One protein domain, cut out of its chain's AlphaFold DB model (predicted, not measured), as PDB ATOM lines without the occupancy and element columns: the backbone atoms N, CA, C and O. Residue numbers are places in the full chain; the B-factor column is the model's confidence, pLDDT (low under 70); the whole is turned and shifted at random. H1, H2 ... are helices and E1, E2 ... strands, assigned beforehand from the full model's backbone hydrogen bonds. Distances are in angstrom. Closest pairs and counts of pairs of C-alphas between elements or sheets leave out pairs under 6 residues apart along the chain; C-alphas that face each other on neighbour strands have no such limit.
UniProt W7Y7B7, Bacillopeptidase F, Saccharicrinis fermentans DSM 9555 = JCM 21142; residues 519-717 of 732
ATOM      1  N   ILE A 519     -24.971 -31.283  13.190       98.62
ATOM      2  CA  ILE A 519     -24.398 -32.265  12.264       98.62
ATOM      3  C   ILE A 519     -24.899 -33.642  12.672       98.62
ATOM      4  O   ILE A 519     -24.583 -34.141  13.754       98.62
ATOM      5  N   ASN A 520     -25.701 -34.240  11.799       97.38
ATOM      6  CA  ASN A 520     -26.372 -35.508  12.034       97.38
ATOM      7  C   ASN A 520     -26.178 -36.497  10.877       97.38
ATOM      8  O   ASN A 520     -26.927 -37.454  10.786       97.38
ATOM      9  N   GLY A 521     -25.169 -36.314  10.020       92.50
ATOM     10  CA  GLY A 521     -24.779 -37.257   8.960       92.50
ATOM     11  C   GLY A 521     -23.456 -37.963   9.269       92.50
ATOM     12  O   GLY A 521     -22.655 -37.464  10.051       92.50
ATOM     13  N   ALA A 522     -23.177 -39.113   8.648       90.00
ATOM     14  CA  ALA A 522     -21.907 -39.836   8.849       90.00
ATOM     15  C   ALA A 522     -20.683 -39.150   8.193       90.00
ATOM     16  O   ALA A 522     -19.545 -39.575   8.400       90.00
ATOM     17  N   ALA A 523     -20.923 -38.115   7.389       96.56
ATOM     18  CA  ALA A 523     -19.942 -37.375   6.611       96.56
ATOM     19  C   ALA A 523     -19.070 -36.404   7.427       96.56
ATOM     20  O   ALA A 523     -19.335 -36.096   8.593       96.56
ATOM     21  N   ILE A 524     -18.042 -35.859   6.768       98.50
ATOM     22  CA  ILE A 524     -17.297 -34.690   7.241       98.50
ATOM     23  C   ILE A 524     -17.930 -33.404   6.685       98.50
ATOM     24  O   ILE A 524     -17.859 -33.145   5.483       98.50
ATOM     25  N   ALA A 525     -18.482 -32.573   7.571       98.56
ATOM     26  CA  ALA A 525     -18.946 -31.217   7.288       98.56
ATOM     27  C   ALA A 525     -17.791 -30.221   7.473       98.56
ATOM     28  O   ALA A 525     -17.272 -30.065   8.580       98.56
ATOM     29  N   THR A 526     -17.362 -29.555   6.400       98.62
ATOM     30  CA  THR A 526     -16.179 -28.679   6.421       98.62
ATOM     31  C   THR A 526     -16.557 -27.198   6.384       98.62
ATOM     32  O   THR A 526     -17.093 -26.716   5.392       98.62
ATOM     33  N   GLN A 527     -16.220 -26.445   7.430       98.38
ATOM     34  CA  GLN A 527     -16.331 -24.983   7.465       98.38
ATOM     35  C   GLN A 527     -15.167 -24.343   6.687       98.38
ATOM     36  O   GLN A 527     -14.004 -24.583   7.021       98.38
ATOM     37  N   LYS A 528     -15.451 -23.500   5.683       97.31
ATOM     38  CA  LYS A 528     -14.432 -22.815   4.853       97.31
ATOM     39  C   LYS A 528     -14.556 -21.287   4.839       97.31
ATOM     40  O   LYS A 528     -14.071 -20.627   3.923       97.31
ATOM     41  N   HIS A 529     -15.195 -20.733   5.856       98.06
ATOM     42  CA  HIS A 529     -15.433 -19.306   6.049       98.06
ATOM     43  C   HIS A 529     -15.644 -19.028   7.534       98.06
ATOM     44  O   HIS A 529     -15.800 -19.964   8.318       98.06
ATOM     45  N   ASP A 530     -15.635 -17.759   7.932       98.44
ATOM     46  CA  ASP A 530     -16.000 -17.383   9.300       98.44
ATOM     47  C   ASP A 530     -17.485 -17.675   9.539       98.44
ATOM     48  O   ASP A 530     -18.319 -17.375   8.683       98.44
ATOM     49  N   LEU A 531     -17.802 -18.284  10.683       98.62
ATOM     50  CA  LEU A 531     -19.150 -18.736  11.003       98.62
ATOM     51  C   LEU A 531     -19.567 -18.309  12.411       98.62
ATOM     52  O   LEU A 531     -18.834 -18.518  13.385       98.62
ATOM     53  N   ASN A 532     -20.778 -17.772  12.506       98.31
ATOM     54  CA  ASN A 532     -21.433 -17.406  13.754       98.31
ATOM     55  C   ASN A 532     -22.599 -18.359  14.046       98.31
ATOM     56  O   ASN A 532     -23.381 -18.687  13.161       98.31
ATOM     57  N   ILE A 533     -22.719 -18.800  15.292       98.81
ATOM     58  CA  ILE A 533     -23.808 -19.641  15.788       98.81
ATOM     59  C   ILE A 533     -24.360 -18.949  17.035       98.81
ATOM     60  O   ILE A 533     -23.658 -18.863  18.042       98.81
ATOM     61  N   TYR A 534     -25.580 -18.414  16.960       95.81
ATOM     62  CA  TYR A 534     -26.199 -17.655  18.059       95.81
ATOM     63  C   TYR A 534     -26.704 -18.547  19.206       95.81
ATOM     64  O   TYR A 534     -26.844 -18.098  20.341       95.81
ATOM     65  N   GLY A 535     -26.961 -19.815  18.909       98.06
ATOM     66  CA  GLY A 535     -27.353 -20.852  19.850       98.06
ATOM     67  C   GLY A 535     -26.291 -21.944  19.934       98.06
ATOM     68  O   GLY A 535     -25.100 -21.677  20.103       98.06
ATOM     69  N   ASP A 536     -26.733 -23.192  19.831       98.75
ATOM     70  CA  ASP A 536     -25.903 -24.368  20.094       98.75
ATOM     71  C   ASP A 536     -25.297 -24.970  18.820       98.75
ATOM     72  O   ASP A 536     -25.932 -25.028  17.764       98.75
ATOM     73  N   LEU A 537     -24.085 -25.515  18.953       98.88
ATOM     74  CA  LEU A 537     -23.499 -26.453  17.999       98.88
ATOM     75  C   LEU A 537     -23.616 -27.877  18.555       98.88
ATOM     76  O   LEU A 537     -22.989 -28.206  19.563       98.88
ATOM     77  N   HIS A 538     -24.348 -28.753  17.866       98.88
ATOM     78  CA  HIS A 538     -24.486 -30.161  18.253       98.88
ATOM     79  C   HIS A 538     -24.019 -31.098  17.140       98.88
ATOM     80  O   HIS A 538     -24.581 -31.148  16.052       98.88
ATOM     81  N   ILE A 539     -22.982 -31.880  17.414       98.88
ATOM     82  CA  ILE A 539     -22.470 -32.903  16.506       98.88
ATOM     83  C   ILE A 539     -22.942 -34.257  17.035       98.88
ATOM     84  O   ILE A 539     -22.329 -34.823  17.942       98.88
ATOM     85  N   LYS A 540     -24.054 -34.748  16.482       98.62
ATOM     86  CA  LYS A 540     -24.679 -36.024  16.858       98.62
ATOM     87  C   LYS A 540     -23.933 -37.218  16.262       98.62
ATOM     88  O   LYS A 540     -23.734 -38.233  16.920       98.62
ATOM     89  N   GLN A 541     -23.494 -37.086  15.011       97.75
ATOM     90  CA  GLN A 541     -22.705 -38.090  14.295       97.75
ATOM     91  C   GLN A 541     -21.816 -37.433  13.230       97.75
ATOM     92  O   GLN A 541     -21.948 -36.244  12.944       97.75
ATOM     93  N   GLY A 542     -20.874 -38.202  12.677       97.94
ATOM     94  CA  GLY A 542     -19.928 -37.707  11.675       97.94
ATOM     95  C   GLY A 542     -18.880 -36.764  12.257       97.94
ATOM     96  O   GLY A 542     -18.444 -36.915  13.401       97.94
ATOM     97  N   THR A 543     -18.402 -35.821  11.448       98.75
ATOM     98  CA  THR A 543     -17.349 -34.880  11.855       98.75
ATOM     99  C   THR A 543     -17.665 -33.456  11.424       98.75
ATOM    100  O   THR A 543     -17.849 -33.202  10.238       98.75
ATOM    101  N   TYR A 544     -17.612 -32.504  12.356       98.81
ATOM    102  CA  TYR A 544     -17.460 -31.087  12.023       98.81
ATOM    103  C   TYR A 544     -15.968 -30.760  11.914       98.81
ATOM    104  O   TYR A 544     -15.194 -31.030  12.838       98.81
ATOM    105  N   ARG A 545     -15.537 -30.183  10.793       98.81
ATOM    106  CA  ARG A 545     -14.136 -29.838  10.541       98.81
ATOM    107  C   ARG A 545     -13.992 -28.367  10.186       98.81
ATOM    108  O   ARG A 545     -14.578 -27.898   9.218       98.81
ATOM    109  N   ILE A 546     -13.143 -27.652  10.917       98.62
ATOM    110  CA  ILE A 546     -12.776 -26.276  10.569       98.62
ATOM    111  C   ILE A 546     -11.634 -26.322   9.560       98.62
ATOM    112  O   ILE A 546     -10.550 -26.800   9.893       98.62
ATOM    113  N   ASN A 547     -11.867 -25.781   8.364       97.19
ATOM    114  CA  ASN A 547     -10.937 -25.735   7.236       97.19
ATOM    115  C   ASN A 547     -10.560 -27.117   6.656       97.19
ATOM    116  O   ASN A 547     -11.050 -28.167   7.065       97.19
ATOM    117  N   ASP A 548      -9.690 -27.114   5.652       95.19
ATOM    118  CA  ASP A 548      -9.214 -28.277   4.914       95.19
ATOM    119  C   ASP A 548      -7.669 -28.324   4.872       95.19
ATOM    120  O   ASP A 548      -6.996 -28.132   5.886       95.19
ATOM    121  N   GLY A 549      -7.078 -28.642   3.718       95.12
ATOM    122  CA  GLY A 549      -5.631 -28.597   3.507       95.12
ATOM    123  C   GLY A 549      -5.058 -27.194   3.266       95.12
ATOM    124  O   GLY A 549      -3.841 -27.069   3.121       95.12
ATOM    125  N   SER A 550      -5.886 -26.151   3.191       95.56
ATOM    126  CA  SER A 550      -5.461 -24.784   2.878       95.56
ATOM    127  C   SER A 550      -4.874 -24.038   4.082       95.56
ATOM    128  O   SER A 550      -5.195 -24.307   5.236       95.56
ATOM    129  N   ALA A 551      -4.024 -23.042   3.818       94.44
ATOM    130  CA  ALA A 551      -3.418 -22.196   4.853       94.44
ATOM    131  C   ALA A 551      -4.344 -21.070   5.365       94.44
ATOM    132  O   ALA A 551      -3.899 -20.197   6.116       94.44
ATOM    133  N   ASN A 552      -5.610 -21.056   4.935       95.62
ATOM    134  CA  ASN A 552      -6.580 -20.059   5.368       95.62
ATOM    135  C   ASN A 552      -6.903 -20.231   6.855       95.62
ATOM    136  O   ASN A 552      -6.875 -21.332   7.398       95.62
ATOM    137  N   ARG A 553      -7.213 -19.122   7.522       95.69
ATOM    138  CA  ARG A 553      -7.671 -19.103   8.913       95.69
ATOM    139  C   ARG A 553      -9.128 -18.682   8.919       95.69
ATOM    140  O   ARG A 553      -9.493 -17.770   8.189       95.69
ATOM    141  N   TYR A 554      -9.900 -19.345   9.764       97.94
ATOM    142  CA  TYR A 554     -11.328 -19.105   9.946       97.94
ATOM    143  C   TYR A 554     -11.653 -19.033  11.432       97.94
ATOM    144  O   TYR A 554     -10.958 -19.653  12.254       97.94
ATOM    145  N   ALA A 555     -12.702 -18.285  11.742       98.31
ATOM    146  CA  ALA A 555     -13.284 -18.145  13.059       98.31
ATOM    147  C   ALA A 555     -14.615 -18.903  13.161       98.31
ATOM    148  O   ALA A 555     -15.433 -18.878  12.246       98.31
ATOM    149  N   LEU A 556     -14.839 -19.559  14.294       98.81
ATOM    150  CA  LEU A 556     -16.116 -20.148  14.680       98.81
ATOM    151  C   LEU A 556     -16.536 -19.528  16.011       98.81
ATOM    152  O   LEU A 556     -15.848 -19.715  17.013       98.81
ATOM    153  N   THR A 557     -17.632 -18.779  16.025       98.75
ATOM    154  CA  THR A 557     -18.185 -18.184  17.249       98.75
ATOM    155  C   THR A 557     -19.487 -18.881  17.598       98.75
ATOM    156  O   THR A 557     -20.380 -18.919  16.761       98.75
ATOM    157  N   ILE A 558     -19.579 -19.427  18.810       98.81
ATOM    158  CA  ILE A 558     -20.764 -20.102  19.342       98.81
ATOM    159  C   ILE A 558     -21.200 -19.378  20.618       98.81
ATOM    160  O   ILE A 558     -20.459 -19.343  21.607       98.81
ATOM    161  N   ASP A 559     -22.396 -18.798  20.588       97.94
ATOM    162  CA  ASP A 559     -22.969 -18.058  21.711       97.94
ATOM    163  C   ASP A 559     -23.638 -18.979  22.748       97.94
ATOM    164  O   ASP A 559     -23.656 -18.655  23.937       97.94
ATOM    165  N   GLY A 560     -24.106 -20.155  22.324       97.75
ATOM    166  CA  GLY A 560     -24.623 -21.214  23.185       97.75
ATOM    167  C   GLY A 560     -23.600 -22.309  23.496       97.75
ATOM    168  O   GLY A 560     -22.397 -22.070  23.654       97.75
ATOM    169  N   ASN A 561     -24.103 -23.533  23.624       98.81
ATOM    170  CA  ASN A 561     -23.351 -24.710  24.032       98.81
ATOM    171  C   ASN A 561     -22.763 -25.466  22.836       98.81
ATOM    172  O   ASN A 561     -23.288 -25.452  21.723       98.81
ATOM    173  N   VAL A 562     -21.691 -26.210  23.093       98.94
ATOM    174  CA  VAL A 562     -21.118 -27.180  22.159       98.94
ATOM    175  C   VAL A 562     -21.325 -28.578  22.716       98.94
ATOM    176  O   VAL A 562     -20.882 -28.872  23.825       98.94
ATOM    177  N   THR A 563     -21.945 -29.461  21.940       98.94
ATOM    178  CA  THR A 563     -22.097 -30.877  22.298       98.94
ATOM    179  C   THR A 563     -21.548 -31.767  21.192       98.94
ATOM    180  O   THR A 563     -21.918 -31.626  20.029       98.94
ATOM    181  N   VAL A 564     -20.660 -32.694  21.552       98.94
ATOM    182  CA  VAL A 564     -20.126 -33.726  20.653       98.94
ATOM    183  C   VAL A 564     -20.494 -35.088  21.215       98.94
ATOM    184  O   VAL A 564     -20.003 -35.475  22.279       98.94
ATOM    185  N   ASP A 565     -21.361 -35.811  20.514       98.81
ATOM    186  CA  ASP A 565     -21.866 -37.103  20.969       98.81
ATOM    187  C   ASP A 565     -20.847 -38.232  20.765       98.81
ATOM    188  O   ASP A 565     -19.853 -38.117  20.041       98.81
ATOM    189  N   SER A 566     -21.088 -39.359  21.434       98.19
ATOM    190  CA  SER A 566     -20.251 -40.552  21.299       98.19
ATOM    191  C   SER A 566     -20.233 -41.042  19.848       98.19
ATOM    192  O   SER A 566     -21.274 -41.346  19.276       98.19
ATOM    193  N   GLY A 567     -19.036 -41.189  19.275       97.00
ATOM    194  CA  GLY A 567     -18.843 -41.580  17.873       97.00
ATOM    195  C   GLY A 567     -18.780 -40.405  16.890       97.00
ATOM    196  O   GLY A 567     -18.403 -40.619  15.739       97.00
ATOM    197  N   ALA A 568     -19.073 -39.182  17.339       98.75
ATOM    198  CA  ALA A 568     -18.906 -37.957  16.568       98.75
ATOM    199  C   ALA A 568     -17.549 -37.283  16.840       98.75
ATOM    200  O   ALA A 568     -16.856 -37.594  17.820       98.75
ATOM    201  N   ALA A 569     -17.166 -36.337  15.978       98.88
ATOM    202  CA  ALA A 569     -15.919 -35.597  16.137       98.88
ATOM    203  C   ALA A 569     -16.001 -34.104  15.781       98.88
ATOM    204  O   ALA A 569     -16.689 -33.700  14.847       98.88
ATOM    205  N   LEU A 570     -15.203 -33.298  16.487       98.88
ATOM    206  CA  LEU A 570     -14.880 -31.913  16.129       98.88
ATOM    207  C   LEU A 570     -13.379 -31.812  15.846       98.88
ATOM    208  O   LEU A 570     -12.556 -32.147  16.700       98.88
ATOM    209  N   THR A 571     -13.010 -31.357  14.652       98.75
ATOM    210  CA  THR A 571     -11.618 -31.374  14.182       98.75
ATOM    211  C   THR A 571     -11.211 -30.091  13.462       98.75
ATOM    212  O   THR A 571     -12.037 -29.244  13.126       98.75
ATOM    213  N   VAL A 572      -9.911 -29.954  13.198       98.50
ATOM    214  CA  VAL A 572      -9.343 -28.944  12.293       98.50
ATOM    215  C   VAL A 572      -8.733 -29.618  11.063       98.50
ATOM    216  O   VAL A 572      -8.173 -30.711  11.156       98.50
ATOM    217  N   GLY A 573      -8.811 -28.959   9.908       97.62
ATOM    218  CA  GLY A 573      -8.160 -29.376   8.670       97.62
ATOM    219  C   GLY A 573      -6.636 -29.421   8.789       97.62
ATOM    220  O   GLY A 573      -6.051 -28.893   9.730       97.62
ATOM    221  N   THR A 574      -5.966 -30.082   7.846       96.75
ATOM    222  CA  THR A 574      -4.516 -30.332   7.906       96.75
ATOM    223  C   THR A 574      -3.656 -29.131   7.508       96.75
ATOM    224  O   THR A 574      -2.443 -29.169   7.711       96.75
ATOM    225  N   GLY A 575      -4.243 -28.091   6.916       95.75
ATOM    226  CA  GLY A 575      -3.514 -26.955   6.361       95.75
ATOM    227  C   GLY A 575      -2.744 -26.137   7.398       95.75
ATOM    228  O   GLY A 575      -3.211 -25.892   8.507       95.75
ATOM    229  N   LYS A 576      -1.528 -25.707   7.047       95.25
ATOM    230  CA  LYS A 576      -0.669 -24.908   7.931       95.25
ATOM    231  C   LYS A 576      -1.201 -23.481   8.058       95.25
ATOM    232  O   LYS A 576      -0.997 -22.666   7.163       95.25
ATOM    233  N   THR A 577      -1.810 -23.157   9.194       93.06
ATOM    234  CA  THR A 577      -2.327 -21.808   9.484       93.06
ATOM    235  C   THR A 577      -1.286 -20.852  10.065       93.06
ATOM    236  O   THR A 577      -1.522 -19.641  10.108       93.06
ATOM    237  N   THR A 578      -0.158 -21.384  10.540       93.00
ATOM    238  CA  THR A 578       0.839 -20.656  11.329       93.00
ATOM    239  C   THR A 578       1.683 -19.719  10.467       93.00
ATOM    240  O   THR A 578       2.343 -20.136   9.515       93.00
ATOM    241  N   SER A 579       1.694 -18.433  10.831       91.81
ATOM    242  CA  SER A 579       2.566 -17.400  10.249       91.81
ATOM    243  C   SER A 579       3.880 -17.225  11.025       91.81
ATOM    244  O   SER A 579       4.758 -16.476  10.599       91.81
ATOM    245  N   ASN A 580       4.036 -17.965  12.130       89.94
ATOM    246  CA  ASN A 580       5.107 -17.833  13.122       89.94
ATOM    247  C   ASN A 580       5.115 -16.485  13.847       89.94
ATOM    248  O   ASN A 580       6.152 -16.072  14.373       89.94
ATOM    249  N   ASP A 581       3.972 -15.806  13.898       88.75
ATOM    250  CA  ASP A 581       3.857 -14.544  14.606       88.75
ATOM    251  C   ASP A 581       4.036 -14.764  16.116       88.75
ATOM    252  O   ASP A 581       3.390 -15.610  16.732       88.75
ATOM    253  N   THR A 582       4.962 -14.027  16.717       87.81
ATOM    254  CA  THR A 582       5.204 -14.045  18.167       87.81
ATOM    255  C   THR A 582       4.971 -12.679  18.799       87.81
ATOM    256  O   THR A 582       5.221 -12.510  19.993       87.81
ATOM    257  N   SER A 583       4.514 -11.710  18.009       81.56
ATOM    258  CA  SER A 583       4.211 -10.357  18.443       81.56
ATOM    259  C   SER A 583       2.868 -10.283  19.172       81.56
ATOM    260  O   SER A 583       2.052 -11.209  19.139       81.56
ATOM    261  N   GLY A 584       2.693  -9.198  19.915       72.44
ATOM    262  CA  GLY A 584       1.473  -8.920  20.649       72.44
ATOM    263  C   GLY A 584       0.376  -8.341  19.801       72.44
ATOM    264  O   GLY A 584       0.550  -8.020  18.639       72.44
ATOM    265  N   GLY A 585      -0.761  -8.147  20.444       80.56
ATOM    266  CA  GLY A 585      -1.918  -7.496  19.859       80.56
ATOM    267  C   GLY A 585      -2.850  -7.010  20.954       80.56
ATOM    268  O   GLY A 585      -2.490  -6.965  22.138       80.56
ATOM    269  N   THR A 586      -4.072  -6.671  20.563       86.62
ATOM    270  CA  THR A 586      -5.094  -6.219  21.509       86.62
ATOM    271  C   THR A 586      -5.816  -7.422  22.097       86.62
ATOM    272  O   THR A 586      -6.373  -8.247  21.380       86.62
ATOM    273  N   ALA A 587      -5.809  -7.532  23.422       86.75
ATOM    274  CA  ALA A 587      -6.554  -8.578  24.102       86.75
ATOM    275  C   ALA A 587      -8.074  -8.413  23.867       86.75
ATOM    276  O   ALA A 587      -8.552  -7.277  23.853       86.75
ATOM    277  N   PRO A 588      -8.848  -9.505  23.757       88.19
ATOM    278  CA  PRO A 588      -8.425 -10.890  23.979       88.19
ATOM    279  C   PRO A 588      -7.825 -11.587  22.749       88.19
ATOM    280  O   PRO A 588      -7.125 -12.575  22.916       88.19
ATOM    281  N   PHE A 589      -8.028 -11.074  21.537       91.31
ATOM    282  CA  PHE A 589      -7.547 -11.701  20.301       91.31
ATOM    283  C   PHE A 589      -6.173 -11.156  19.898       91.31
ATOM    284  O   PHE A 589      -6.040 -10.410  18.933       91.31
ATOM    285  N   THR A 590      -5.137 -11.500  20.663       91.38
ATOM    286  CA  THR A 590      -3.775 -11.056  20.338       91.38
ATOM    287  C   THR A 590      -3.262 -11.724  19.063       91.38
ATOM    288  O   THR A 590      -3.539 -12.905  18.836       91.38
ATOM    289  N   ASP A 591      -2.413 -11.020  18.321       90.88
ATOM    290  CA  ASP A 591      -1.781 -11.464  17.073       90.88
ATOM    291  C   ASP A 591      -1.119 -12.848  17.199       90.88
ATOM    292  O   ASP A 591      -1.305 -13.698  16.327       90.88
ATOM    293  N   TYR A 592      -0.476 -13.148  18.336       91.69
ATOM    294  CA  TYR A 592       0.050 -14.484  18.654       91.69
ATOM    295  C   TYR A 592      -0.946 -15.633  18.407       91.69
ATOM    296  O   TYR A 592      -0.553 -16.685  17.904       91.69
ATOM    297  N   TYR A 593      -2.225 -15.462  18.740       93.81
ATOM    298  CA  TYR A 593      -3.251 -16.483  18.514       93.81
ATOM    299  C   TYR A 593      -3.912 -16.303  17.140       93.81
ATOM    300  O   TYR A 593      -3.967 -17.251  16.348       93.81
ATOM    301  N   ALA A 594      -4.370 -15.081  16.841       92.81
ATOM    302  CA  ALA A 594      -5.183 -14.766  15.665       92.81
ATOM    303  C   ALA A 594      -4.430 -14.948  14.333       92.81
ATOM    304  O   ALA A 594      -5.012 -15.391  13.343       92.81
ATOM    305  N   ASN A 595      -3.119 -14.685  14.304       93.81
ATOM    306  CA  ASN A 595      -2.311 -14.821  13.090       93.81
ATOM    307  C   ASN A 595      -1.750 -16.236  12.890       93.81
ATOM    308  O   ASN A 595      -1.157 -16.506  11.843       93.81
ATOM    309  N   ASN A 596      -1.911 -17.146  13.860       95.06
ATOM    310  CA  ASN A 596      -1.290 -18.475  13.815       95.06
ATOM    311  C   ASN A 596      -2.270 -19.649  13.741       95.06
ATOM    312  O   ASN A 596      -1.911 -20.703  13.217       95.06
ATOM    313  N   THR A 597      -3.484 -19.506  14.262       96.94
ATOM    314  CA  THR A 597      -4.426 -20.624  14.421       96.94
ATOM    315  C   THR A 597      -5.839 -20.222  14.034       96.94
ATOM    316  O   THR A 597      -6.156 -19.034  14.011       96.94
ATOM    317  N   HIS A 598      -6.696 -21.206  13.763       98.38
ATOM    318  CA  HIS A 598      -8.140 -20.979  13.756       98.38
ATOM    319  C   HIS A 598      -8.596 -20.436  15.113       98.38
ATOM    320  O   HIS A 598      -7.988 -20.739  16.142       98.38
ATOM    321  N   THR A 599      -9.664 -19.645  15.118       98.56
ATOM    322  CA  THR A 599     -10.241 -19.102  16.353       98.56
ATOM    323  C   THR A 599     -11.573 -19.778  16.612       98.56
ATOM    324  O   THR A 599     -12.432 -19.778  15.743       98.56
ATOM    325  N   ILE A 600     -11.750 -20.351  17.798       98.81
ATOM    326  CA  ILE A 600     -13.034 -20.902  18.237       98.81
ATOM    327  C   ILE A 600     -13.429 -20.163  19.504       98.81
ATOM    328  O   ILE A 600     -12.655 -20.141  20.455       98.81
ATOM    329  N   VAL A 601     -14.600 -19.545  19.521       98.81
ATOM    330  CA  VAL A 601     -15.152 -18.849  20.685       98.81
ATOM    331  C   VAL A 601     -16.384 -19.604  21.154       98.81
ATOM    332  O   VAL A 601     -17.257 -19.894  20.346       98.81
ATOM    333  N   VAL A 602     -16.445 -19.904  22.449       98.81
ATOM    334  CA  VAL A 602     -17.582 -20.558  23.102       98.81
ATOM    335  C   VAL A 602     -18.023 -19.705  24.292       98.81
ATOM    336  O   VAL A 602     -17.215 -19.408  25.178       98.81
ATOM    337  N   ASN A 603     -19.288 -19.285  24.299       97.88
ATOM    338  CA  ASN A 603     -19.891 -18.518  25.397       97.88
ATOM    339  C   ASN A 603     -20.736 -19.387  26.351       97.88
ATOM    340  O   ASN A 603     -21.027 -18.936  27.459       97.88
ATOM    341  N   GLY A 604     -21.088 -20.615  25.952       98.25
ATOM    342  CA  GLY A 604     -21.786 -21.604  26.775       98.25
ATOM    343  C   GLY A 604     -20.904 -22.746  27.293       98.25
ATOM    344  O   GLY A 604     -19.679 -22.633  27.415       98.25
ATOM    345  N   ASP A 605     -21.555 -23.860  27.621       98.81
ATOM    346  CA  ASP A 605     -20.914 -25.100  28.050       98.81
ATOM    347  C   ASP A 605     -20.360 -25.885  26.859       98.81
ATOM    348  O   ASP A 605     -20.858 -25.803  25.739       98.81
ATOM    349  N   PHE A 606     -19.331 -26.693  27.104       98.88
ATOM    350  CA  PHE A 606     -18.769 -27.604  26.114       98.88
ATOM    351  C   PHE A 606     -18.791 -29.025  26.672       98.88
ATOM    352  O   PHE A 606     -18.000 -29.376  27.544       98.88
ATOM    353  N   THR A 607     -19.639 -29.881  26.107       98.94
ATOM    354  CA  THR A 607     -19.709 -31.310  26.420       98.94
ATOM    355  C   THR A 607     -19.101 -32.145  25.297       98.94
ATOM    356  O   THR A 607     -19.600 -32.155  24.176       98.94
ATOM    357  N   ASN A 608     -18.042 -32.901  25.594       98.81
ATOM    358  CA  ASN A 608     -17.452 -33.863  24.668       98.81
ATOM    359  C   ASN A 608     -17.606 -35.300  25.177       98.81
ATOM    360  O   ASN A 608     -16.874 -35.721  26.071       98.81
ATOM    361  N   ASN A 609     -18.498 -36.063  24.552       98.75
ATOM    362  CA  ASN A 609     -18.632 -37.514  24.706       98.75
ATOM    363  C   ASN A 609     -17.970 -38.302  23.556       98.75
ATOM    364  O   ASN A 609     -17.905 -39.528  23.618       98.75
ATOM    365  N   GLY A 610     -17.497 -37.613  22.513       98.50
ATOM    366  CA  GLY A 610     -16.845 -38.177  21.332       98.50
ATOM    367  C   GLY A 610     -15.354 -37.833  21.260       98.50
ATOM    368  O   GLY A 610     -14.597 -38.049  22.208       98.50
ATOM    369  N   SER A 611     -14.910 -37.327  20.105       98.50
ATOM    370  CA  SER A 611     -13.510 -36.955  19.863       98.50
ATOM    371  C   SER A 611     -13.368 -35.506  19.396       98.50
ATOM    372  O   SER A 611     -13.678 -35.171  18.255       98.50
ATOM    373  N   VAL A 612     -12.778 -34.654  20.226       98.88
ATOM    374  CA  VAL A 612     -12.414 -33.279  19.883       98.88
ATOM    375  C   VAL A 612     -10.900 -33.194  19.689       98.88
ATOM    376  O   VAL A 612     -10.128 -33.332  20.635       98.88
ATOM    377  N   ARG A 613     -10.457 -32.967  18.448       98.38
ATOM    378  CA  ARG A 613      -9.039 -32.855  18.061       98.38
ATOM    379  C   ARG A 613      -8.802 -31.543  17.321       98.38
ATOM    380  O   ARG A 613      -8.851 -31.475  16.096       98.38
ATOM    381  N   LEU A 614      -8.501 -30.492  18.077       98.56
ATOM    382  CA  LEU A 614      -8.254 -29.136  17.572       98.56
ATOM    383  C   LEU A 614      -6.766 -28.870  17.288       98.56
ATOM    384  O   LEU A 614      -6.250 -27.759  17.436       98.56
ATOM    385  N   THR A 615      -6.071 -29.928  16.880       97.38
ATOM    386  CA  THR A 615      -4.687 -29.946  16.417       97.38
ATOM    387  C   THR A 615      -4.457 -31.193  15.567       97.38
ATOM    388  O   THR A 615      -5.054 -32.240  15.815       97.38
ATOM    389  N   ASN A 616      -3.550 -31.102  14.598       96.94
ATOM    390  CA  ASN A 616      -3.056 -32.253  13.841       96.94
ATOM    391  C   ASN A 616      -1.718 -32.793  14.380       96.94
ATOM    392  O   ASN A 616      -1.067 -33.617  13.735       96.94
ATOM    393  N   GLN A 617      -1.250 -32.321  15.538       95.50
ATOM    394  CA  GLN A 617      -0.050 -32.861  16.169       95.50
ATOM    395  C   GLN A 617      -0.322 -34.234  16.802       95.50
ATOM    396  O   GLN A 617      -1.336 -34.467  17.459       95.50
ATOM    397  N   ASN A 618       0.625 -35.159  16.638       93.56
ATOM    398  CA  ASN A 618       0.551 -36.482  17.270       93.56
ATOM    399  C   ASN A 618       0.918 -36.438  18.761       93.56
ATOM    400  O   ASN A 618       0.474 -37.284  19.530       93.56
ATOM    401  N   TYR A 619       1.733 -35.462  19.158       91.75
ATOM    402  CA  TYR A 619       2.165 -35.213  20.531       91.75
ATOM    403  C   TYR A 619       2.426 -33.708  20.729       91.75
ATOM    404  O   TYR A 619       2.750 -33.030  19.748       91.75
ATOM    405  N   PRO A 620       2.299 -33.172  21.958       92.56
ATOM    406  CA  PRO A 620       2.576 -31.763  22.238       92.56
ATOM    407  C   PRO A 620       4.016 -31.364  21.890       92.56
ATOM    408  O   PRO A 620       4.963 -32.073  22.239       92.56
ATOM    409  N   VAL A 621       4.188 -30.206  21.247       92.88
ATOM    410  CA  VAL A 621       5.503 -29.605  20.962       92.88
ATOM    411  C   VAL A 621       5.543 -28.198  21.553       92.88
ATOM    412  O   VAL A 621       5.131 -27.223  20.931       92.88
ATOM    413  N   TYR A 622       6.058 -28.083  22.777       92.38
ATOM    414  CA  TYR A 622       5.948 -26.856  23.575       92.38
ATOM    415  C   TYR A 622       6.919 -25.731  23.191       92.38
ATOM    416  O   TYR A 622       6.797 -24.621  23.708       92.38
ATOM    417  N   ASN A 623       7.878 -25.967  22.298       90.75
ATOM    418  CA  ASN A 623       8.888 -24.974  21.926       90.75
ATOM    419  C   ASN A 623       8.778 -24.456  20.481       90.75
ATOM    420  O   ASN A 623       9.553 -23.575  20.105       90.75
ATOM    421  N   ALA A 624       7.805 -24.939  19.702       91.94
ATOM    422  CA  ALA A 624       7.615 -24.578  18.298       91.94
ATOM    423  C   ALA A 624       6.126 -24.483  17.920       91.94
ATOM    424  O   ALA A 624       5.260 -25.034  18.594       91.94
ATOM    425  N   PHE A 625       5.827 -23.763  16.837       93.75
ATOM    426  CA  PHE A 625       4.496 -23.778  16.225       93.75
ATOM    427  C   PHE A 625       4.305 -25.040  15.364       93.75
ATOM    428  O   PHE A 625       5.294 -25.562  14.845       93.75
ATOM    429  N   PRO A 626       3.068 -25.541  15.190       94.25
ATOM    430  CA  PRO A 626       2.787 -26.659  14.304       94.25
ATOM    431  C   PRO A 626       2.972 -26.257  12.839       94.25
ATOM    432  O   PRO A 626       2.709 -25.118  12.445       94.25
ATOM    433  N   ASP A 627       3.361 -27.230  12.019       93.88
ATOM    434  CA  ASP A 627       3.398 -27.117  10.556       93.88
ATOM    435  C   ASP A 627       2.097 -27.607   9.892       93.88
ATOM    436  O   ASP A 627       2.052 -27.833   8.685       93.88
ATOM    437  N   ASN A 628       1.037 -27.788  10.678       94.56
ATOM    438  CA  ASN A 628      -0.280 -28.252  10.260       94.56
ATOM    439  C   ASN A 628      -1.380 -27.514  11.043       94.56
ATOM    440  O   ASN A 628      -1.082 -26.664  11.886       94.56
ATOM    441  N   GLY A 629      -2.643 -27.791  10.721       96.38
ATOM    442  CA  GLY A 629      -3.767 -27.032  11.265       96.38
ATOM    443  C   GLY A 629      -3.954 -27.212  12.770       96.38
ATOM    444  O   GLY A 629      -3.793 -28.311  13.314       96.38
ATOM    445  N   ALA A 630      -4.304 -26.108  13.426       97.69
ATOM    446  CA  ALA A 630      -4.533 -26.000  14.862       97.69
ATOM    447  C   ALA A 630      -5.521 -24.862  15.167       97.69
ATOM    448  O   ALA A 630      -5.614 -23.900  14.396       97.69
ATOM    449  N   ALA A 631      -6.223 -24.944  16.302       98.25
ATOM    450  CA  ALA A 631      -7.147 -23.902  16.756       98.25
ATOM    451  C   ALA A 631      -6.875 -23.435  18.192       98.25
ATOM    452  O   ALA A 631      -6.542 -24.222  19.080       98.25
ATOM    453  N   THR A 632      -7.074 -22.141  18.421       98.44
ATOM    454  CA  THR A 632      -7.159 -21.553  19.757       98.44
ATOM    455  C   THR A 632      -8.620 -21.473  20.176       98.44
ATOM    456  O   THR A 632      -9.427 -20.860  19.477       98.44
ATOM    457  N   VAL A 633      -8.941 -22.073  21.322       98.81
ATOM    458  CA  VAL A 633     -10.280 -22.050  21.917       98.81
ATOM    459  C   VAL A 633     -10.352 -20.954  22.970       98.81
ATOM    460  O   VAL A 633      -9.521 -20.907  23.874       98.81
ATOM    461  N   TYR A 634     -11.356 -20.097  22.864       98.75
ATOM    462  CA  TYR A 634     -11.681 -19.050  23.815       98.75
ATOM    463  C   TYR A 634     -12.975 -19.415  24.535       98.75
ATOM    464  O   TYR A 634     -13.997 -19.600  23.882       98.75
ATOM    465  N   PHE A 635     -12.949 -19.442  25.865       98.69
ATOM    466  CA  PHE A 635     -14.172 -19.425  26.667       98.69
ATOM    467  C   PHE A 635     -14.436 -18.007  27.147       98.69
ATOM    468  O   PHE A 635     -13.593 -17.412  27.827       98.69
ATOM    469  N   LYS A 636     -15.596 -17.471  26.767       96.75
ATOM    470  CA  LYS A 636     -15.980 -16.075  26.991       96.75
ATOM    471  C   LYS A 636     -17.330 -15.979  27.708       96.75
ATOM    472  O   LYS A 636     -17.792 -16.956  28.295       96.75
ATOM    473  N   GLY A 637     -17.903 -14.781  27.781       94.25
ATOM    474  CA  GLY A 637     -19.200 -14.538  28.412       94.25
ATOM    475  C   GLY A 637     -19.130 -14.166  29.896       94.25
ATOM    476  O   GLY A 637     -18.057 -13.961  30.467       94.25
ATOM    477  N   THR A 638     -20.309 -14.029  30.505       95.81
ATOM    478  CA  THR A 638     -20.519 -13.566  31.895       95.81
ATOM    479  C   THR A 638     -21.338 -14.569  32.709       95.81
ATOM    480  O   THR A 638     -22.165 -14.214  33.541       95.81
ATOM    481  N   THR A 639     -21.122 -15.846  32.434       96.69
ATOM    482  CA  THR A 639     -21.781 -16.989  33.069       96.69
ATOM    483  C   THR A 639     -20.722 -17.986  33.507       96.69
ATOM    484  O   THR A 639     -19.643 -18.031  32.917       96.69
ATOM    485  N   ASP A 640     -21.002 -18.774  34.539       98.25
ATOM    486  CA  ASP A 640     -20.176 -19.941  34.845       98.25
ATOM    487  C   ASP A 640     -20.438 -21.016  33.790       98.25
ATOM    488  O   ASP A 640     -21.592 -21.257  33.440       98.25
ATOM    489  N   ASN A 641     -19.376 -21.643  33.282       98.50
ATOM    490  CA  ASN A 641     -19.486 -22.695  32.275       98.50
ATOM    491  C   ASN A 641     -18.636 -23.915  32.605       98.50
ATOM    492  O   ASN A 641     -17.645 -23.833  33.335       98.50
ATOM    493  N   THR A 642     -19.002 -25.039  32.000       98.69
ATOM    494  CA  THR A 642     -18.298 -26.313  32.140       98.69
ATOM    495  C   THR A 642     -17.737 -26.790  30.803       98.69
ATOM    496  O   THR A 642     -18.442 -26.827  29.799       98.69
ATOM    497  N   LEU A 643     -16.471 -27.213  30.806       98.81
ATOM    498  CA  LEU A 643     -15.873 -28.052  29.769       98.81
ATOM    499  C   LEU A 643     -15.817 -29.494  30.292       98.81
ATOM    500  O   LEU A 643     -14.958 -29.832  31.111       98.81
ATOM    501  N   LEU A 644     -16.747 -30.330  29.830       98.81
ATOM    502  CA  LEU A 644     -16.880 -31.731  30.213       98.81
ATOM    503  C   LEU A 644     -16.207 -32.643  29.175       98.81
ATOM    504  O   LEU A 644     -16.732 -32.864  28.087       98.81
ATOM    505  N   CYS A 645     -15.051 -33.202  29.525       98.62
ATOM    506  CA  CYS A 645     -14.241 -34.077  28.676       98.62
ATOM    507  C   CYS A 645     -14.464 -35.554  29.041       98.62
ATOM    508  O   CYS A 645     -13.717 -36.138  29.837       98.62
ATOM    509  N   ASN A 646     -15.502 -36.159  28.458       98.44
ATOM    510  CA  ASN A 646     -15.808 -37.587  28.588       98.44
ATOM    511  C   ASN A 646     -15.148 -38.464  27.514       98.44
ATOM    512  O   ASN A 646     -15.082 -39.675  27.705       98.44
ATOM    513  N   GLY A 647     -14.642 -37.865  26.436       97.88
ATOM    514  CA  GLY A 647     -13.756 -38.494  25.455       97.88
ATOM    515  C   GLY A 647     -12.518 -37.635  25.185       97.88
ATOM    516  O   GLY A 647     -12.265 -36.662  25.896       97.88
ATOM    517  N   THR A 648     -11.731 -37.985  24.164       97.62
ATOM    518  CA  THR A 648     -10.496 -37.259  23.813       97.62
ATOM    519  C   THR A 648     -10.794 -35.796  23.492       97.62
ATOM    520  O   THR A 648     -11.460 -35.522  22.497       97.62
ATOM    521  N   THR A 649     -10.260 -34.871  24.288       98.62
ATOM    522  CA  THR A 649     -10.319 -33.420  24.074       98.62
ATOM    523  C   THR A 649      -8.902 -32.851  24.004       98.62
ATOM    524  O   THR A 649      -8.294 -32.480  25.011       98.62
ATOM    525  N   ASP A 650      -8.373 -32.765  22.787       98.12
ATOM    526  CA  ASP A 650      -7.062 -32.194  22.494       98.12
ATOM    527  C   ASP A 650      -7.234 -30.769  21.953       98.12
ATOM    528  O   ASP A 650      -7.606 -30.567  20.792       98.12
ATOM    529  N   PHE A 651      -6.935 -29.767  22.779       98.06
ATOM    530  CA  PHE A 651      -6.878 -28.373  22.340       98.06
ATOM    531  C   PHE A 651      -5.442 -27.990  21.994       98.06
ATOM    532  O   PHE A 651      -4.497 -28.384  22.683       98.06
ATOM    533  N   TYR A 652      -5.249 -27.176  20.949       97.50
ATOM    534  CA  TYR A 652      -3.942 -26.556  20.751       97.50
ATOM    535  C   TYR A 652      -3.727 -25.470  21.808       97.50
ATOM    536  O   TYR A 652      -2.879 -25.637  22.677       97.50
ATOM    537  N   ASN A 653      -4.556 -24.427  21.828       96.75
ATOM    538  CA  ASN A 653      -4.518 -23.413  22.884       96.75
ATOM    539  C   ASN A 653      -5.883 -23.270  23.569       96.75
ATOM    540  O   ASN A 653      -6.919 -23.423  22.922       96.75
ATOM    541  N   LEU A 654      -5.862 -22.894  24.848       97.56
ATOM    542  CA  LEU A 654      -7.025 -22.492  25.633       97.56
ATOM    543  C   LEU A 654      -6.816 -21.077  26.188       97.56
ATOM    544  O   LEU A 654      -5.843 -20.807  26.894       97.56
ATOM    545  N   VAL A 655      -7.755 -20.185  25.900       97.19
ATOM    546  CA  VAL A 655      -7.817 -18.835  26.456       97.19
ATOM    547  C   VAL A 655      -9.103 -18.691  27.262       97.19
ATOM    548  O   VAL A 655     -10.200 -18.905  26.752       97.19
ATOM    549  N   LEU A 656      -8.968 -18.316  28.529       97.50
ATOM    550  CA  LEU A 656     -10.090 -17.982  29.393       97.50
ATOM    551  C   LEU A 656     -10.241 -16.463  29.461       97.50
ATOM    552  O   LEU A 656      -9.323 -15.764  29.900       97.50
ATOM    553  N   ASP A 657     -11.389 -15.960  29.022       95.75
ATOM    554  CA  ASP A 657     -11.716 -14.538  29.024       95.75
ATOM    555  C   ASP A 657     -13.179 -14.303  29.426       95.75
ATOM    556  O   ASP A 657     -14.015 -13.902  28.615       95.75
ATOM    557  N   LYS A 658     -13.491 -14.604  30.691       93.56
ATOM    558  CA  LYS A 658     -14.852 -14.536  31.231       93.56
ATOM    559  C   LYS A 658     -15.059 -13.292  32.093       93.56
ATOM    560  O   LYS A 658     -14.538 -13.180  33.202       93.56
ATOM    561  N   GLY A 659     -15.880 -12.374  31.587       91.38
ATOM    562  CA  GLY A 659     -16.194 -11.099  32.222       91.38
ATOM    563  C   GLY A 659     -15.015 -10.126  32.270       91.38
ATOM    564  O   GLY A 659     -14.220 -10.018  31.339       91.38
ATOM    565  N   VAL A 660     -14.949  -9.348  33.352       91.06
ATOM    566  CA  VAL A 660     -13.941  -8.287  33.546       91.06
ATOM    567  C   VAL A 660     -13.006  -8.552  34.729       91.06
ATOM    568  O   VAL A 660     -11.996  -7.867  34.885       91.06
ATOM    569  N   ASP A 661     -13.328  -9.543  35.558       90.19
ATOM    570  CA  ASP A 661     -12.608  -9.913  36.776       90.19
ATOM    571  C   ASP A 661     -12.641 -11.438  36.979       90.19
ATOM    572  O   ASP A 661     -12.781 -12.176  36.015       90.19
ATOM    573  N   LYS A 662     -12.458 -11.934  38.209       91.75
ATOM    574  CA  LYS A 662     -12.371 -13.372  38.518       91.75
ATOM    575  C   LYS A 662     -13.719 -14.039  38.822       91.75
ATOM    576  O   LYS A 662     -13.719 -15.204  39.209       91.75
ATOM    577  N   THR A 663     -14.830 -13.312  38.711       94.88
ATOM    578  CA  THR A 663     -16.153 -13.759  39.176       94.88
ATOM    579  C   THR A 663     -16.621 -15.017  38.456       94.88
ATOM    580  O   THR A 663     -17.004 -15.975  39.118       94.88
ATOM    581  N   PHE A 664     -16.547 -15.026  37.124       97.00
ATOM    582  CA  PHE A 664     -17.082 -16.116  36.311       97.00
ATOM    583  C   PHE A 664     -16.064 -17.229  36.091       97.00
ATOM    584  O   PHE A 664     -14.872 -16.976  35.877       97.00
ATOM    585  N   LYS A 665     -16.545 -18.468  36.122       97.62
ATOM    586  CA  LYS A 665     -15.718 -19.670  36.117       97.62
ATOM    587  C   LYS A 665     -15.803 -20.446  34.812       97.62
ATOM    588  O   LYS A 665     -16.857 -20.526  34.190       97.62
ATOM    589  N   LEU A 666     -14.694 -21.073  34.437       98.50
ATOM    590  CA  LEU A 666     -14.708 -22.263  33.594       98.50
ATOM    591  C   LEU A 666     -14.246 -23.449  34.437       98.50
ATOM    592  O   LEU A 666     -13.091 -23.470  34.872       98.50
ATOM    593  N   THR A 667     -15.118 -24.432  34.628       98.62
ATOM    594  CA  THR A 667     -14.759 -25.709  35.249       98.62
ATOM    595  C   THR A 667     -14.400 -26.708  34.159       98.62
ATOM    596  O   THR A 667     -15.240 -27.091  33.351       98.62
ATOM    597  N   VAL A 668     -13.142 -27.141  34.122       98.56
ATOM    598  CA  VAL A 668     -12.678 -28.215  33.238       98.56
ATOM    599  C   VAL A 668     -12.704 -29.521  34.016       98.56
ATOM    600  O   VAL A 668     -11.983 -29.680  35.006       98.56
ATOM    601  N   TYR A 669     -13.525 -30.459  33.559       98.50
ATOM    602  CA  TYR A 669     -13.622 -31.801  34.116       98.50
ATOM    603  C   TYR A 669     -13.197 -32.823  33.067       98.50
ATOM    604  O   TYR A 669     -13.773 -32.880  31.985       98.50
ATOM    605  N   ALA A 670     -12.241 -33.685  33.406       98.12
ATOM    606  CA  ALA A 670     -11.874 -34.839  32.593       98.12
ATOM    607  C   ALA A 670     -12.230 -36.137  33.320       98.12
ATOM    608  O   ALA A 670     -11.841 -36.334  34.475       98.12
ATOM    609  N   SER A 671     -12.939 -37.040  32.639       98.06
ATOM    610  CA  SER A 671     -13.302 -38.346  33.205       98.06
ATOM    611  C   SER A 671     -12.140 -39.352  33.212       98.06
ATOM    612  O   SER A 671     -12.187 -40.332  33.953       98.06
ATOM    613  N   ALA A 672     -11.078 -39.090  32.442       96.81
ATOM    614  CA  ALA A 672      -9.832 -39.856  32.404       96.81
ATOM    615  C   ALA A 672      -8.613 -38.947  32.155       96.81
ATOM    616  O   ALA A 672      -8.737 -37.842  31.629       96.81
ATOM    617  N   TYR A 673      -7.421 -39.420  32.538       94.00
ATOM    618  CA  TYR A 673      -6.169 -38.647  32.491       94.00
ATOM    619  C   TYR A 673      -5.733 -38.211  31.087       94.00
ATOM    620  O   TYR A 673      -4.947 -37.278  30.937       94.00
ATOM    621  N   ASP A 674      -6.189 -38.909  30.053       92.31
ATOM    622  CA  ASP A 674      -5.896 -38.635  28.652       92.31
ATOM    623  C   ASP A 674      -7.034 -37.923  27.911       92.31
ATOM    624  O   ASP A 674      -6.862 -37.599  26.739       92.31
ATOM    625  N   HIS A 675      -8.148 -37.616  28.583       96.62
ATOM    626  CA  HIS A 675      -9.305 -36.962  27.970       96.62
ATOM    627  C   HIS A 675      -9.164 -35.446  27.826       96.62
ATOM    628  O   HIS A 675      -9.922 -34.852  27.073       96.62
ATOM    629  N   PHE A 676      -8.214 -34.794  28.498       97.62
ATOM    630  CA  PHE A 676      -7.943 -33.371  28.275       97.62
ATOM    631  C   PHE A 676      -6.448 -33.098  28.161       97.62
ATOM    632  O   PHE A 676      -5.678 -33.447  29.058       97.62
ATOM    633  N   ARG A 677      -6.034 -32.456  27.062       95.81
ATOM    634  CA  ARG A 677      -4.634 -32.092  26.802       95.81
ATOM    635  C   ARG A 677      -4.513 -30.753  26.081       95.81
ATOM    636  O   ARG A 677      -5.351 -30.389  25.259       95.81
ATOM    637  N   LEU A 678      -3.401 -30.069  26.350       95.69
ATOM    638  CA  LEU A 678      -2.980 -28.857  25.650       95.69
ATOM    639  C   LEU A 678      -1.713 -29.132  24.834       95.69
ATOM    640  O   LEU A 678      -0.742 -29.674  25.359       95.69
ATOM    641  N   PHE A 679      -1.722 -28.740  23.561       95.44
ATOM    642  CA  PHE A 679      -0.617 -28.976  22.618       95.44
ATOM    643  C   PHE A 679       0.185 -27.713  22.281       95.44
ATOM    644  O   PHE A 679       1.248 -27.790  21.664       95.44
ATOM    645  N   GLY A 680      -0.334 -26.557  22.683       93.25
ATOM    646  CA  GLY A 680       0.152 -25.233  22.342       93.25
ATOM    647  C   GLY A 680       1.583 -24.974  22.770       93.25
ATOM    648  O   GLY A 680       2.083 -25.523  23.748       93.25
ATOM    649  N   ARG A 681       2.252 -24.071  22.060       91.62
ATOM    650  CA  ARG A 681       3.596 -23.620  22.423       91.62
ATOM    651  C   ARG A 681       3.592 -22.944  23.806       91.62
ATOM    652  O   ARG A 681       2.669 -22.213  24.150       91.62
ATOM    653  N   ASN A 682       4.637 -23.157  24.606       89.31
ATOM    654  CA  ASN A 682       4.681 -22.746  26.013       89.31
ATOM    655  C   ASN A 682       6.025 -22.164  26.503       89.31
ATOM    656  O   ASN A 682       6.207 -21.939  27.701       89.31
ATOM    657  N   ASN A 683       6.960 -21.887  25.595       88.44
ATOM    658  CA  ASN A 683       8.275 -21.304  25.900       88.44
ATOM    659  C   ASN A 683       8.365 -19.780  25.685       88.44
ATOM    660  O   ASN A 683       9.456 -19.217  25.721       88.44
ATOM    661  N   LEU A 684       7.246 -19.090  25.433       87.12
ATOM    662  CA  LEU A 684       7.227 -17.632  25.288       87.12
ATOM    663  C   LEU A 684       6.740 -16.944  26.570       87.12
ATOM    664  O   LEU A 684       5.879 -17.438  27.302       87.12
ATOM    665  N   GLY A 685       7.335 -15.782  26.848       79.31
ATOM    666  CA  GLY A 685       7.040 -14.974  28.027       79.31
ATOM    667  C   GLY A 685       5.869 -14.010  27.831       79.31
ATOM    668  O   GLY A 685       5.351 -13.822  26.724       79.31
ATOM    669  N   LYS A 686       5.498 -13.348  28.932       84.00
ATOM    670  CA  LYS A 686       4.499 -12.275  28.950       84.00
ATOM    671  C   LYS A 686       4.846 -11.137  27.991       84.00
ATOM    672  O   LYS A 686       6.016 -10.904  27.683       84.00
ATOM    673  N   GLU A 687       3.831 -10.393  27.595       82.50
ATOM    674  CA  GLU A 687       3.967  -9.184  26.801       82.50
ATOM    675  C   GLU A 687       3.279  -8.000  27.478       82.50
ATOM    676  O   GLU A 687       2.160  -8.109  27.982       82.50
ATOM    677  N   GLY A 688       3.985  -6.870  27.517       76.75
ATOM    678  CA  GLY A 688       3.583  -5.687  28.272       76.75
ATOM    679  C   GLY A 688       4.029  -5.691  29.741       76.75
ATOM    680  O   GLY A 688       4.473  -6.696  30.309       76.75
ATOM    681  N   SER A 689       3.931  -4.516  30.362       68.44
ATOM    682  CA  SER A 689       4.188  -4.274  31.782       68.44
ATOM    683  C   SER A 689       2.860  -4.028  32.506       68.44
ATOM    684  O   SER A 689       2.124  -3.107  32.181       68.44
ATOM    685  N   GLY A 690       2.520  -4.870  33.484       75.25
ATOM    686  CA  GLY A 690       1.255  -4.771  34.218       75.25
ATOM    687  C   GLY A 690       0.990  -5.997  35.089       75.25
ATOM    688  O   GLY A 690       1.722  -6.987  35.006       75.25
ATOM    689  N   SER A 691      -0.043  -5.919  35.932       76.06
ATOM    690  CA  SER A 691      -0.494  -7.021  36.799       76.06
ATOM    691  C   SER A 691      -1.229  -8.128  36.034       76.06
ATOM    692  O   SER A 691      -1.257  -9.257  36.511       76.06
ATOM    693  N   ASN A 692      -1.772  -7.818  34.852       77.44
ATOM    694  CA  ASN A 692      -2.439  -8.768  33.959       77.44
ATOM    695  C   ASN A 692      -1.903  -8.637  32.517       77.44
ATOM    696  O   ASN A 692      -2.559  -8.030  31.670       77.44
ATOM    697  N   PRO A 693      -0.659  -9.077  32.252       84.44
ATOM    698  CA  PRO A 693      -0.058  -8.968  30.927       84.44
ATOM    699  C   PRO A 693      -0.674  -9.982  29.953       84.44
ATOM    700  O   PRO A 693      -1.171 -11.031  30.366       84.44
ATOM    701  N   ASN A 694      -0.554  -9.717  28.653       87.94
ATOM    702  CA  ASN A 694      -0.906 -10.710  27.642       87.94
ATOM    703  C   ASN A 694       0.078 -11.884  27.729       87.94
ATOM    704  O   ASN A 694       1.296 -11.681  27.817       87.94
ATOM    705  N   LEU A 695      -0.436 -13.113  27.726       87.88
ATOM    706  CA  LEU A 695       0.385 -14.322  27.699       87.88
ATOM    707  C   LEU A 695       0.371 -14.931  26.299       87.88
ATOM    708  O   LEU A 695      -0.630 -14.881  25.596       87.88
ATOM    709  N   ARG A 696       1.505 -15.519  25.911       89.81
ATOM    710  CA  ARG A 696       1.705 -16.202  24.627       89.81
ATOM    711  C   ARG A 696       1.997 -17.674  24.890       89.81
ATOM    712  O   ARG A 696       3.136 -18.124  24.776       89.81
ATOM    713  N   LYS A 697       0.989 -18.380  25.397       90.81
ATOM    714  CA  LYS A 697       1.116 -19.736  25.949       90.81
ATOM    715  C   LYS A 697      -0.052 -20.625  25.530       90.81
ATOM    716  O   LYS A 697      -1.115 -20.123  25.171       90.81
ATOM    717  N   ALA A 698       0.141 -21.934  25.678       92.94
ATOM    718  CA  ALA A 698      -0.895 -22.952  25.501       92.94
ATOM    719  C   ALA A 698      -2.142 -22.701  26.362       92.94
ATOM    720  O   ALA A 698      -3.251 -23.011  25.945       92.94
ATOM    721  N   LEU A 699      -1.953 -22.124  27.555       94.38
ATOM    722  CA  LEU A 699      -3.021 -21.670  28.437       94.38
ATOM    723  C   LEU A 699      -2.824 -20.193  28.783       94.38
ATOM    724  O   LEU A 699      -1.765 -19.811  29.290       94.38
ATOM    725  N   TRP A 700      -3.864 -19.385  28.588       93.12
ATOM    726  CA  TRP A 700      -3.915 -18.007  29.067       93.12
ATOM    727  C   TRP A 700      -5.227 -17.732  29.792       93.12
ATOM    728  O   TRP A 700      -6.294 -17.745  29.193       93.12
ATOM    729  N   VAL A 701      -5.142 -17.434  31.089       93.44
ATOM    730  CA  VAL A 701      -6.270 -16.891  31.852       93.44
ATOM    731  C   VAL A 701      -6.163 -15.370  31.844       93.44
ATOM    732  O   VAL A 701      -5.346 -14.808  32.571       93.44
ATOM    733  N   ARG A 702      -6.948 -14.714  30.984       91.75
ATOM    734  CA  ARG A 702      -7.021 -13.250  30.889       91.75
ATOM    735  C   ARG A 702      -7.945 -12.687  31.964       91.75
ATOM    736  O   ARG A 702      -7.551 -11.786  32.702       91.75
ATOM    737  N   THR A 703      -9.166 -13.203  32.030       92.75
ATOM    738  CA  THR A 703     -10.198 -12.870  33.023       92.75
ATOM    739  C   THR A 703     -10.971 -14.142  33.375       92.75
ATOM    740  O   THR A 703     -10.916 -15.131  32.646       92.75
ATOM    741  N   GLY A 704     -11.654 -14.139  34.514       95.56
ATOM    742  CA  GLY A 704     -12.354 -15.285  35.079       95.56
ATOM    743  C   GLY A 704     -11.501 -16.130  36.025       95.56
ATOM    744  O   GLY A 704     -10.367 -15.788  36.379       95.56
ATOM    745  N   THR A 705     -12.078 -17.251  36.442       96.81
ATOM    746  CA  THR A 705     -11.440 -18.281  37.264       96.81
ATOM    747  C   THR A 705     -11.451 -19.609  36.510       96.81
ATOM    748  O   THR A 705     -12.495 -20.054  36.043       96.81
ATOM    749  N   LEU A 706     -10.289 -20.251  36.386       97.00
ATOM    750  CA  LEU A 706     -10.177 -21.598  35.828       97.00
ATOM    751  C   LEU A 706     -10.164 -22.610  36.973       97.00
ATOM    752  O   LEU A 706      -9.256 -22.583  37.803       97.00
ATOM    753  N   GLU A 707     -11.140 -23.505  36.993       97.44
ATOM    754  CA  GLU A 707     -11.260 -24.575  37.977       97.44
ATOM    755  C   GLU A 707     -10.982 -25.915  37.289       97.44
ATOM    756  O   GLU A 707     -11.606 -26.247  36.285       97.44
ATOM    757  N   LEU A 708     -10.010 -26.680  37.787       96.25
ATOM    758  CA  LEU A 708      -9.651 -27.987  37.226       96.25
ATOM    759  C   LEU A 708     -10.133 -29.081  38.179       96.25
ATOM    760  O   LEU A 708      -9.715 -29.119  39.334       96.25
ATOM    761  N   THR A 709     -10.994 -29.975  37.697       96.06
ATOM    762  CA  THR A 709     -11.600 -31.054  38.493       96.06
ATOM    763  C   THR A 709     -11.480 -32.411  37.786       96.06
ATOM    764  O   THR A 709     -10.935 -32.511  36.681       96.06
ATOM    765  N   GLY A 710     -11.937 -33.490  38.431       95.50
ATOM    766  CA  GLY A 710     -11.829 -34.851  37.893       95.50
ATOM    767  C   GLY A 710     -10.375 -35.325  37.789       95.50
ATOM    768  O   GLY A 710      -9.592 -35.159  38.723       95.50
ATOM    769  N   LEU A 711     -10.013 -35.916  36.648       95.00
ATOM    770  CA  LEU A 711      -8.664 -36.413  36.338       95.00
ATOM    771  C   LEU A 711      -7.893 -35.479  35.385       95.00
ATOM    772  O   LEU A 711      -7.011 -35.918  34.648       95.00
ATOM    773  N   THR A 712      -8.221 -34.183  35.394       92.81
ATOM    774  CA  THR A 712      -7.615 -33.174  34.513       92.81
ATOM    775  C   THR A 712      -6.128 -32.964  34.820       92.81
ATOM    776  O   THR A 712      -5.752 -32.718  35.966       92.81
ATOM    777  N   ILE A 713      -5.271 -33.006  33.790       87.62
ATOM    778  CA  ILE A 713      -3.825 -32.755  33.899       87.62
ATOM    779  C   ILE A 713      -3.396 -31.699  32.879       87.62
ATOM    780  O   ILE A 713      -3.755 -31.765  31.707       87.62
ATOM    781  N   ILE A 714      -2.544 -30.763  33.311       86.06
ATOM    782  CA  ILE A 714      -1.808 -29.854  32.425       86.06
ATOM    783  C   ILE A 714      -0.315 -30.184  32.548       86.06
ATOM    784  O   ILE A 714       0.291 -29.842  33.564       86.06
ATOM    785  N   PRO A 715       0.296 -30.859  31.554       76.75
ATOM    786  CA  PRO A 715       1.663 -31.365  31.685       76.75
ATOM    787  C   PRO A 715       2.730 -30.272  31.809       76.75
ATOM    788  O   PRO A 715       3.747 -30.485  32.462       76.75
ATOM    789  N   SER A 716       2.514 -29.113  31.180       82.50
ATOM    790  CA  SER A 716       3.446 -27.987  31.224       82.50
ATOM    791  C   SER A 716       2.703 -26.653  31.184       82.50
ATOM    792  O   SER A 716       1.790 -26.458  30.382       82.50
ATOM    793  N   LEU A 717       3.131 -25.711  32.029       79.50
ATOM    794  CA  LEU A 717       2.724 -24.297  32.006       79.50
ATOM    795  C   LEU A 717       3.870 -23.361  31.583       79.50
ATOM    796  O   LEU A 717       3.636 -22.174  31.346       79.50
TER     797      LEU A 717
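Overview. This is residues 519 to 717 of the 732 residues of the protein "Bacillopeptidase F" of Saccharicrinis fermentans DSM 9555 = JCM 21142 (UniProt W7Y7B7). The chain winds in stacked turns as a three-sided solenoid of parallel sheets, E1-E4-E7-E10-E13-E16, E2-E5-E8-E11-E14-E17 and E3-E6-E9-E12-E15-E18. Named elements, strands E1 to E18 and H1, hold 79 of 199 printed residues: mostly strand, little regular structure. It is compact, radius of gyration of the C-alphas 15.5 A, spanning 50 by 36 by 32 A.

Along the chain. Find C-alpha 524 at (-17.297, -34.690, 7.241), opening E1, 524-527; E2 to E7 follow at 531-533, 537-539, 543-546, 555-558, 562-564, 569-572, H1 at 591-594, E8 to E18 at 598-602, 606-608, 611-614, 631-635, 641-645, 649-651, 653-657, 665-670, 676-678, 699-703, 705-710. E18, 16.6 A long, ends at C-alpha 710, (-11.829, -34.851, 37.893).

Arrangement. E1 and E4 are parallel, N 525 and O 543 within hydrogen-bond range at 2.8 A. The E2 and E3 sheets form a sandwich, face to face, planes 43 degrees apart. H1, too short for O i to N i+4 pairs, only grazes the E2 sheet with residues 593-594.

Size, cuts and confidence. Without a cut, the printed part reaches 49.7 A, C-alpha 522 to C-alpha 689. Links 573-590, 615-630 and 679-698 are long; residue 689 is under pLDDT 70.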